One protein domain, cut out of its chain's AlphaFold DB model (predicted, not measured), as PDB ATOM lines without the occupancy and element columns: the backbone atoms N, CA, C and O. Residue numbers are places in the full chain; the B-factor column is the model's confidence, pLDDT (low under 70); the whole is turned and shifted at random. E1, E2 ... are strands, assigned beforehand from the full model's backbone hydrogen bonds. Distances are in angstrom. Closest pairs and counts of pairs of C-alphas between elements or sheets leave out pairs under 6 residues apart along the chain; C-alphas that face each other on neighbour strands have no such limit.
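This is residues 28 to 94 of the 112 residues of an uncharacterized protein of Oesophagostomum dentatum (UniProt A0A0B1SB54). With little regular structure, two small two-stranded hairpins, E1-E2 and E3-E4, sit roughly end to end along an elongated body, and residues 59 to 72 run lengthwise between them. The 67 printed residues hold no named helix and four strands, E1 to E4, both sheets antiparallel; the class is all strand, with 24 residues in named elements. The whole is compact, radius of gyration of the C-alphas 11.9 A, spanning 38 by 24 by 21 A.

E1, residues 37 to 42, and E2, residues 53 to 58, form an antiparallel hairpin at 145 degrees, with N 40 and O 55 2.9 A apart. E3, residues 73 to 78, and E4, residues 88 to 93, form another at 143 degrees, with N 76 and O 90 2.8 A apart. The closest C-alphas of E1 and E3, Val 42 and Leu 77, are 5.0 A apart. E4 is apart from E1 and E2, and E2 from E3.

E1 starts at C-alpha 37 (24.017, -42.774, -5.772) and measures 14.6 A, E2 16.3 A, E3 14.1 A; E4 measures 15.7 A, ending at C-alpha 93 (-3.367, -37.460, -13.611).

The farthest C-alphas, Ser 35 and Tyr 71, are 38.5 A apart. The printed part has no cut; E2 to E3 is a long link. Residue 94 alone has pLDDT under 70.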
ATOM      1  N   CYS A  28      13.884 -50.708  -7.168       82.06
ATOM      2  CA  CYS A  28      14.965 -50.167  -6.356       82.06
ATOM      3  C   CYS A  28      15.447 -51.092  -5.232       82.06
ATOM      4  O   CYS A  28      16.618 -51.023  -4.879       82.06
ATOM      5  N   SER A  29      14.622 -52.012  -4.729       78.81
ATOM      6  CA  SER A  29      15.050 -53.051  -3.784       78.81
ATOM      7  C   SER A  29      15.980 -54.098  -4.420       78.81
ATOM      8  O   SER A  29      16.684 -54.802  -3.702       78.81
ATOM      9  N   ARG A  30      15.998 -54.227  -5.757       79.25
ATOM     10  CA  ARG A  30      16.893 -55.143  -6.499       79.25
ATOM     11  C   ARG A  30      18.000 -54.421  -7.274       79.25
ATOM     12  O   ARG A  30      18.915 -55.076  -7.767       79.25
ATOM     13  N   MET A  31      17.923 -53.096  -7.405       81.62
ATOM     14  CA  MET A  31      18.885 -52.294  -8.158       81.62
ATOM     15  C   MET A  31      20.037 -51.841  -7.258       81.62
ATOM     16  O   MET A  31      19.823 -51.215  -6.223       81.62
ATOM     17  N   LEU A  32      21.272 -52.109  -7.682       86.00
ATOM     18  CA  LEU A  32      22.472 -51.611  -7.011       86.00
ATOM     19  C   LEU A  32      22.974 -50.356  -7.726       86.00
ATOM     20  O   LEU A  32      23.450 -50.422  -8.859       86.00
ATOM     21  N   CYS A  33      22.874 -49.212  -7.054       87.94
ATOM     22  CA  CYS A  33      23.503 -47.978  -7.508       87.94
ATOM     23  C   CYS A  33      24.961 -47.915  -7.035       87.94
ATOM     24  O   CYS A  33      25.304 -48.438  -5.975       87.94
ATOM     25  N   GLY A  34      25.827 -47.278  -7.829       88.19
ATOM     26  CA  GLY A  34      27.217 -47.035  -7.437       88.19
ATOM     27  C   GLY A  34      27.327 -46.159  -6.181       88.19
ATOM     28  O   GLY A  34      26.369 -45.501  -5.779       88.19
ATOM     29  N   SER A  35      28.513 -46.128  -5.569       90.50
ATOM     30  CA  SER A  35      28.767 -45.292  -4.386       90.50
ATOM     31  C   SER A  35      28.426 -43.817  -4.651       90.50
ATOM     32  O   SER A  35      28.796 -43.280  -5.696       90.50
ATOM     33  N   GLY A  36      27.713 -43.174  -3.721       89.19
ATOM     34  CA  GLY A  36      27.223 -41.795  -3.860       89.19
ATOM     35  C   GLY A  36      25.932 -41.648  -4.676       89.19
ATOM     36  O   GLY A  36      25.505 -40.524  -4.948       89.19
ATOM     37  N   TYR A  37      25.295 -42.758  -5.066       91.06
ATOM     38  CA  TYR A  37      24.017 -42.774  -5.772       91.06
ATOM     39  C   TYR A  37      22.959 -43.570  -5.000       91.06
ATOM     40  O   TYR A  37      23.260 -44.522  -4.285       91.06
ATOM     41  N   LYS A  38      21.692 -43.204  -5.189       89.12
ATOM     42  CA  LYS A  38      20.515 -43.896  -4.656       89.12
ATOM     43  C   LYS A  38      19.514 -44.179  -5.766       89.12
ATOM     44  O   LYS A  38      19.448 -43.442  -6.751       89.12
ATOM     45  N   CYS A  39      18.719 -45.225  -5.587       89.38
ATOM     46  CA  CYS A  39      17.672 -45.558  -6.539       89.38
ATOM     47  C   CYS A  39      16.394 -44.760  -6.258       89.38
ATOM     48  O   CYS A  39      16.002 -44.578  -5.104       89.38
ATOM     49  N   ALA A  40      15.735 -44.307  -7.321       89.38
ATOM     50  CA  ALA A  40      14.387 -43.770  -7.275       89.38
ATOM     51  C   ALA A  40      13.553 -44.304  -8.440       89.38
ATOM     52  O   ALA A  40      14.039 -44.434  -9.565       89.38
ATOM     53  N   MET A  41      12.277 -44.568  -8.167       89.62
ATOM     54  CA  MET A  41      11.294 -44.915  -9.189       89.62
ATOM     55  C   MET A  41      10.806 -43.639  -9.870       89.62
ATOM     56  O   MET A  41      10.166 -42.797  -9.231       89.62
ATOM     57  N   VAL A  42      11.091 -43.505 -11.162       89.88
ATOM     58  CA  VAL A  42      10.804 -42.295 -11.937       89.88
ATOM     59  C   VAL A  42      10.049 -42.611 -13.215       89.88
ATOM     60  O   VAL A  42      10.235 -43.653 -13.834       89.88
ATOM     61  N   GLU A  43       9.187 -41.691 -13.612       90.38
ATOM     62  CA  GLU A  43       8.562 -41.699 -14.926       90.38
ATOM     63  C   GLU A  43       9.594 -41.255 -15.982       90.38
ATOM     64  O   GLU A  43      10.286 -40.256 -15.759       90.38
ATOM     65  N   PRO A  44       9.741 -41.973 -17.105       87.81
ATOM     66  CA  PRO A  44      10.615 -41.560 -18.202       87.81
ATOM     67  C   PRO A  44      10.233 -40.181 -18.770       87.81
ATOM     68  O   PRO A  44       9.057 -39.833 -18.830       87.81
ATOM     69  N   TYR A  45      11.216 -39.390 -19.219       86.06
ATOM     70  CA  TYR A  45      10.964 -38.040 -19.757       86.06
ATOM     71  C   TYR A  45      10.109 -38.061 -21.037       86.06
ATOM     72  O   TYR A  45       9.426 -37.091 -21.361       86.06
ATOM     73  N   ASP A  46      10.177 -39.168 -21.774       85.69
ATOM     74  CA  ASP A  46       9.558 -39.412 -23.070       85.69
ATOM     75  C   ASP A  46       8.117 -39.927 -22.967       85.69
ATOM     76  O   ASP A  46       7.439 -40.055 -23.986       85.69
ATOM     77  N   CYS A  47       7.605 -40.159 -21.752       81.75
ATOM     78  CA  CYS A  47       6.222 -40.569 -21.553       81.75
ATOM     79  C   CYS A  47       5.562 -39.920 -20.333       81.75
ATOM     80  O   CYS A  47       6.044 -40.012 -19.212       81.75
ATOM     81  N   ALA A  48       4.379 -39.333 -20.531       83.31
ATOM     82  CA  ALA A  48       3.540 -38.827 -19.450       83.31
ATOM     83  C   ALA A  48       2.497 -39.875 -19.030       83.31
ATOM     84  O   ALA A  48       1.562 -40.146 -19.781       83.31
ATOM     85  N   GLY A  49       2.607 -40.402 -17.810       77.56
ATOM     86  CA  GLY A  49       1.686 -41.389 -17.243       77.56
ATOM     87  C   GLY A  49       2.077 -42.854 -17.454       77.56
ATOM     88  O   GLY A  49       1.277 -43.715 -17.104       77.56
ATOM     89  N   CYS A  50       3.264 -43.142 -17.999       82.38
ATOM     90  CA  CYS A  50       3.783 -44.509 -18.106       82.38
ATOM     91  C   CYS A  50       4.181 -45.100 -16.748       82.38
ATOM     92  O   CYS A  50       4.319 -44.397 -15.739       82.38
ATOM     93  N   ASP A  51       4.447 -46.405 -16.761       83.12
ATOM     94  CA  ASP A  51       5.035 -47.106 -15.631       83.12
ATOM     95  C   ASP A  51       6.382 -46.496 -15.240       83.12
ATOM     96  O   ASP A  51       7.196 -46.062 -16.063       83.12
ATOM     97  N   ARG A  52       6.601 -46.435 -13.928       86.19
ATOM     98  CA  ARG A  52       7.824 -45.873 -13.362       86.19
ATOM     99  C   ARG A  52       8.922 -46.917 -13.436       86.19
ATOM    100  O   ARG A  52       8.707 -48.067 -13.065       86.19
ATOM    101  N   VAL A  53      10.112 -46.485 -13.819       87.50
ATOM    102  CA  VAL A  53      11.302 -47.328 -13.918       87.50
ATOM    103  C   VAL A  53      12.321 -46.940 -12.846       87.50
ATOM    104  O   VAL A  53      12.392 -45.768 -12.460       87.50
ATOM    105  N   PRO A  54      13.119 -47.891 -12.341       88.69
ATOM    106  CA  PRO A  54      14.180 -47.583 -11.392       88.69
ATOM    107  C   PRO A  54      15.323 -46.835 -12.097       88.69
ATOM    108  O   PRO A  54      15.793 -47.245 -13.161       88.69
ATOM    109  N   ARG A  55      15.799 -45.735 -11.508       88.81
ATOM    110  CA  ARG A  55      17.013 -45.029 -11.948       88.81
ATOM    111  C   ARG A  55      17.878 -44.622 -10.764       88.81
ATOM    112  O   ARG A  55      17.368 -44.297  -9.693       88.81
ATOM    113  N   CYS A  56      19.189 -44.602 -10.986       90.00
ATOM    114  CA  CYS A  56      20.160 -44.135 -10.006       90.00
ATOM    115  C   CYS A  56      20.398 -42.631 -10.155       90.00
ATOM    116  O   CYS A  56      20.753 -42.156 -11.231       90.00
ATOM    117  N   TYR A  57      20.257 -41.906  -9.053       90.81
ATOM    118  CA  TYR A  57      20.548 -40.479  -8.950       90.81
ATOM    119  C   TYR A  57      21.594 -40.242  -7.876       90.81
ATOM    120  O   TYR A  57      21.721 -41.060  -6.968       90.81
ATOM    121  N   GLN A  58      22.327 -39.130  -7.952       92.69
ATOM    122  CA  GLN A  58      23.227 -38.752  -6.863       92.69
ATOM    123  C   GLN A  58      22.450 -38.668  -5.543       92.69
ATOM    124  O   GLN A  58      21.275 -38.293  -5.507       92.69
ATOM    125  N   GLU A  59      23.102 -39.018  -4.440       91.69
ATOM    126  CA  GLU A  59      22.489 -39.016  -3.108       91.69
ATOM    127  C   GLU A  59      21.905 -37.644  -2.718       91.69
ATOM    128  O   GLU A  59      20.878 -37.579  -2.033       91.69
ATOM    129  N   ASN A  60      22.514 -36.569  -3.234       92.06
ATOM    130  CA  ASN A  60      22.104 -35.176  -3.054       92.06
ATOM    131  C   ASN A  60      20.805 -34.811  -3.794       92.06
ATOM    132  O   ASN A  60      20.178 -33.804  -3.459       92.06
ATOM    133  N   CYS A  61      20.369 -35.611  -4.772       90.19
ATOM    134  CA  CYS A  61      19.146 -35.338  -5.507       90.19
ATOM    135  C   CYS A  61      17.935 -35.541  -4.602       90.19
ATOM    136  O   CYS A  61      17.817 -36.543  -3.890       90.19
ATOM    137  N   ASN A  62      16.979 -34.619  -4.661       89.06
ATOM    138  CA  ASN A  62      15.719 -34.792  -3.957       89.06
ATOM    139  C   ASN A  62      14.847 -35.820  -4.694       89.06
ATOM    140  O   ASN A  62      14.251 -35.525  -5.723       89.06
ATOM    141  N   THR A  63      14.783 -37.035  -4.157       88.25
ATOM    142  CA  THR A  63      13.955 -38.139  -4.665       88.25
ATOM    143  C   THR A  63      12.693 -38.328  -3.824       88.25
ATOM    144  O   THR A  63      12.137 -39.421  -3.764       88.25
ATOM    145  N   SER A  64      12.252 -37.277  -3.136       87.44
ATOM    146  CA  SER A  64      11.000 -37.264  -2.387       87.44
ATOM    147  C   SER A  64       9.928 -36.562  -3.208       87.44
ATOM    148  O   SER A  64      10.142 -35.470  -3.732       87.44
ATOM    149  N   CYS A  65       8.744 -37.166  -3.289       85.94
ATOM    150  CA  CYS A  65       7.601 -36.566  -3.966       85.94
ATOM    151  C   CYS A  65       6.567 -36.100  -2.936       85.94
ATOM    152  O   CYS A  65       5.690 -36.861  -2.536       85.94
ATOM    153  N   THR A  66       6.688 -34.850  -2.486       86.06
ATOM    154  CA  THR A  66       5.839 -34.261  -1.431       86.06
ATOM    155  C   THR A  66       4.926 -33.141  -1.938       86.06
ATOM    156  O   THR A  66       4.354 -32.398  -1.141       86.06
ATOM    157  N   LEU A  67       4.771 -32.999  -3.258       85.69
ATOM    158  CA  LEU A  67       3.912 -31.963  -3.831       85.69
ATOM    159  C   LEU A  67       2.442 -32.202  -3.494       85.69
ATOM    160  O   LEU A  67       1.919 -33.310  -3.634       85.69
ATOM    161  N   TRP A  68       1.762 -31.118  -3.127       87.69
ATOM    162  CA  TRP A  68       0.319 -31.125  -2.953       87.69
ATOM    163  C   TRP A  68      -0.367 -31.051  -4.320       87.69
ATOM    164  O   TRP A  68      -0.362 -30.015  -4.987       87.69
ATOM    165  N   CYS A  69      -0.934 -32.174  -4.752       85.62
ATOM    166  CA  CYS A  69      -1.612 -32.290  -6.033       85.62
ATOM    167  C   CYS A  69      -3.130 -32.114  -5.884       85.62
ATOM    168  O   CYS A  69      -3.735 -32.570  -4.916       85.62
ATOM    169  N   LYS A  70      -3.760 -31.453  -6.866       81.94
ATOM    170  CA  LYS A  70      -5.227 -31.318  -6.933       81.94
ATOM    171  C   LYS A  70      -5.889 -32.685  -7.169       81.94
ATOM    172  O   LYS A  70      -5.248 -33.586  -7.700       81.94
ATOM    173  N   TYR A  71      -7.177 -32.811  -6.832       76.38
ATOM    174  CA  TYR A  71      -7.991 -34.034  -6.960       76.38
ATOM    175  C   TYR A  71      -7.646 -34.915  -8.179       76.38
ATOM    176  O   TYR A  71      -7.473 -34.397  -9.285       76.38
ATOM    177  N   ASN A  72      -7.568 -36.235  -7.967       76.12
ATOM    178  CA  ASN A  72      -7.219 -37.275  -8.957       76.12
ATOM    179  C   ASN A  72      -5.826 -37.145  -9.598       76.12
ATOM    180  O   ASN A  72      -5.553 -37.753 -10.637       76.12
ATOM    181  N   HIS A  73      -4.937 -36.359  -8.993       82.88
ATOM    182  CA  HIS A  73      -3.530 -36.326  -9.360       82.88
ATOM    183  C   HIS A  73      -2.683 -36.835  -8.200       82.88
ATOM    184  O   HIS A  73      -2.987 -36.591  -7.033       82.88
ATOM    185  N   ARG A  74      -1.581 -37.499  -8.535       84.81
ATOM    186  CA  ARG A  74      -0.574 -37.938  -7.570       84.81
ATOM    187  C   ARG A  74       0.767 -37.301  -7.890       84.81
ATOM    188  O   ARG A  74       1.045 -36.981  -9.048       84.81
ATOM    189  N   CYS A  75       1.596 -37.148  -6.867       87.62
ATOM    190  CA  CYS A  75       2.977 -36.741  -7.058       87.62
ATOM    191  C   CYS A  75       3.759 -37.910  -7.678       87.62
ATOM    192  O   CYS A  75       3.758 -39.020  -7.143       87.62
ATOM    193  N   VAL A  76       4.414 -37.657  -8.806       89.56
ATOM    194  CA  VAL A  76       5.309 -38.587  -9.497       89.56
ATOM    195  C   VAL A  76       6.642 -37.888  -9.737       89.56
ATOM    196  O   VAL A  76       6.669 -36.724 -10.125       89.56
ATOM    197  N   LEU A  77       7.749 -38.587  -9.501       91.94
ATOM    198  CA  LEU A  77       9.067 -38.115  -9.915       91.94
ATOM    199  C   LEU A  77       9.245 -38.394 -11.402       91.94
ATOM    200  O   LEU A  77       9.065 -39.530 -11.830       91.94
ATOM    201  N   VAL A  78       9.603 -37.375 -12.169       91.19
ATOM    202  CA  VAL A  78       9.831 -37.466 -13.611       91.19
ATOM    203  C   VAL A  78      11.326 -37.324 -13.865       91.19
ATOM    204  O   VAL A  78      11.973 -36.426 -13.319       91.19
ATOM    205  N   ALA A  79      11.882 -38.237 -14.654       91.31
ATOM    206  CA  ALA A  79      13.249 -38.136 -15.124       91.31
ATOM    207  C   ALA A  79      13.378 -36.929 -16.054       91.31
ATOM    208  O   ALA A  79      12.505 -36.666 -16.877       91.31
ATOM    209  N   ASP A  80      14.479 -36.201 -15.932       88.38
ATOM    210  CA  ASP A  80      14.811 -35.148 -16.881       88.38
ATOM    211  C   ASP A  80      15.400 -35.751 -18.171       88.38
ATOM    212  O   ASP A  80      15.775 -36.930 -18.219       88.38
ATOM    213  N   TYR A  81      15.495 -34.933 -19.219       83.06
ATOM    214  CA  TYR A  81      16.133 -35.312 -20.479       83.06
ATOM    215  C   TYR A  81      17.634 -35.576 -20.294       83.06
ATOM    216  O   TYR A  81      18.206 -36.469 -20.921       83.06
ATOM    217  N   TRP A  82      18.285 -34.807 -19.418       80.62
ATOM    218  CA  TRP A  82      19.721 -34.914 -19.183       80.62
ATOM    219  C   TRP A  82      20.068 -35.995 -18.159       80.62
ATOM    220  O   TRP A  82      19.482 -36.079 -17.083       80.62
ATOM    221  N   TYR A  83      21.107 -36.779 -18.459       72.00
ATOM    222  CA  TYR A  83      21.549 -37.899 -17.620       72.00
ATOM    223  C   TYR A  83      21.992 -37.488 -16.202       72.00
ATOM    224  O   TYR A  83      21.798 -38.243 -15.255       72.00
ATOM    225  N   TYR A  84      22.570 -36.293 -16.043       77.06
ATOM    226  CA  TYR A  84      23.081 -35.797 -14.756       77.06
ATOM    227  C   TYR A  84      22.071 -34.957 -13.965       77.06
ATOM    228  O   TYR A  84      22.395 -34.463 -12.885       77.06
ATOM    229  N   SER A  85      20.866 -34.763 -14.494       89.38
ATOM    230  CA  SER A  85      19.840 -33.961 -13.835       89.38
ATOM    231  C   SER A  85      19.121 -34.763 -12.754       89.38
ATOM    232  O   SER A  85      18.828 -35.949 -12.915       89.38
ATOM    233  N   CYS A  86      18.791 -34.097 -11.647       91.44
ATOM    234  CA  CYS A  86      17.934 -34.672 -10.617       91.44
ATOM    235  C   CYS A  86      16.489 -34.824 -11.127       91.44
ATOM    236  O   CYS A  86      16.049 -34.045 -11.976       91.44
ATOM    237  N   PRO A  87      15.725 -35.800 -10.607       92.56
ATOM    238  CA  PRO A  87      14.345 -35.984 -11.016       92.56
ATOM    239  C   PRO A  87      13.475 -34.848 -10.479       92.56
ATOM    240  O   PRO A  87      13.693 -34.341  -9.377       92.56
ATOM    241  N   THR A  88      12.454 -34.479 -11.247       92.56
ATOM    242  CA  THR A  88      11.543 -33.393 -10.886       92.56
ATOM    243  C   THR A  88      10.218 -33.961 -10.377       92.56
ATOM    244  O   THR A  88       9.575 -34.738 -11.086       92.56
ATOM    245  N   PRO A  89       9.755 -33.589  -9.171       91.00
ATOM    246  CA  PRO A  89       8.424 -33.966  -8.718       91.00
ATOM    247  C   PRO A  89       7.366 -33.221  -9.543       91.00
ATOM    248  O   PRO A  89       7.452 -32.014  -9.745       91.00
ATOM    249  N   THR A  90       6.356 -33.937 -10.030       89.00
ATOM    250  CA  THR A  90       5.275 -33.399 -10.867       89.00
ATOM    251  C   THR A  90       3.948 -34.058 -10.507       89.00
ATOM    252  O   THR A  90       3.887 -35.244 -10.188       89.00
ATOM    253  N   CYS A  91       2.854 -33.301 -10.581       87.94
ATOM    254  CA  CYS A  91       1.514 -33.862 -10.438       87.94
ATOM    255  C   CYS A  91       1.061 -34.501 -11.753       87.94
ATOM    256  O   CYS A  91       0.883 -33.810 -12.758       87.94
ATOM    257  N   ARG A  92       0.827 -35.815 -11.745       85.75
ATOM    258  CA  ARG A  92       0.288 -36.557 -12.895       85.75
ATOM    259  C   ARG A  92      -1.149 -36.983 -12.634       85.75
ATOM    260  O   ARG A  92      -1.478 -37.363 -11.509       85.75
ATOM    261  N   ARG A  93      -2.003 -36.907 -13.665       77.06
ATOM    262  CA  ARG A  93      -3.367 -37.460 -13.611       77.06
ATOM    263  C   ARG A  93      -3.276 -38.965 -13.439       77.06
ATOM    264  O   ARG A  93      -2.527 -39.619 -14.155       77.06
ATOM    265  N   GLN A  94      -4.070 -39.494 -12.525       66.19
ATOM    266  CA  GLN A  94      -4.270 -40.924 -12.398       66.19
ATOM    267  C   GLN A  94      -5.307 -41.351 -13.451       66.19
ATOM    268  O   GLN A  94      -6.504 -41.172 -13.246       66.19
TER     269      GLN A  94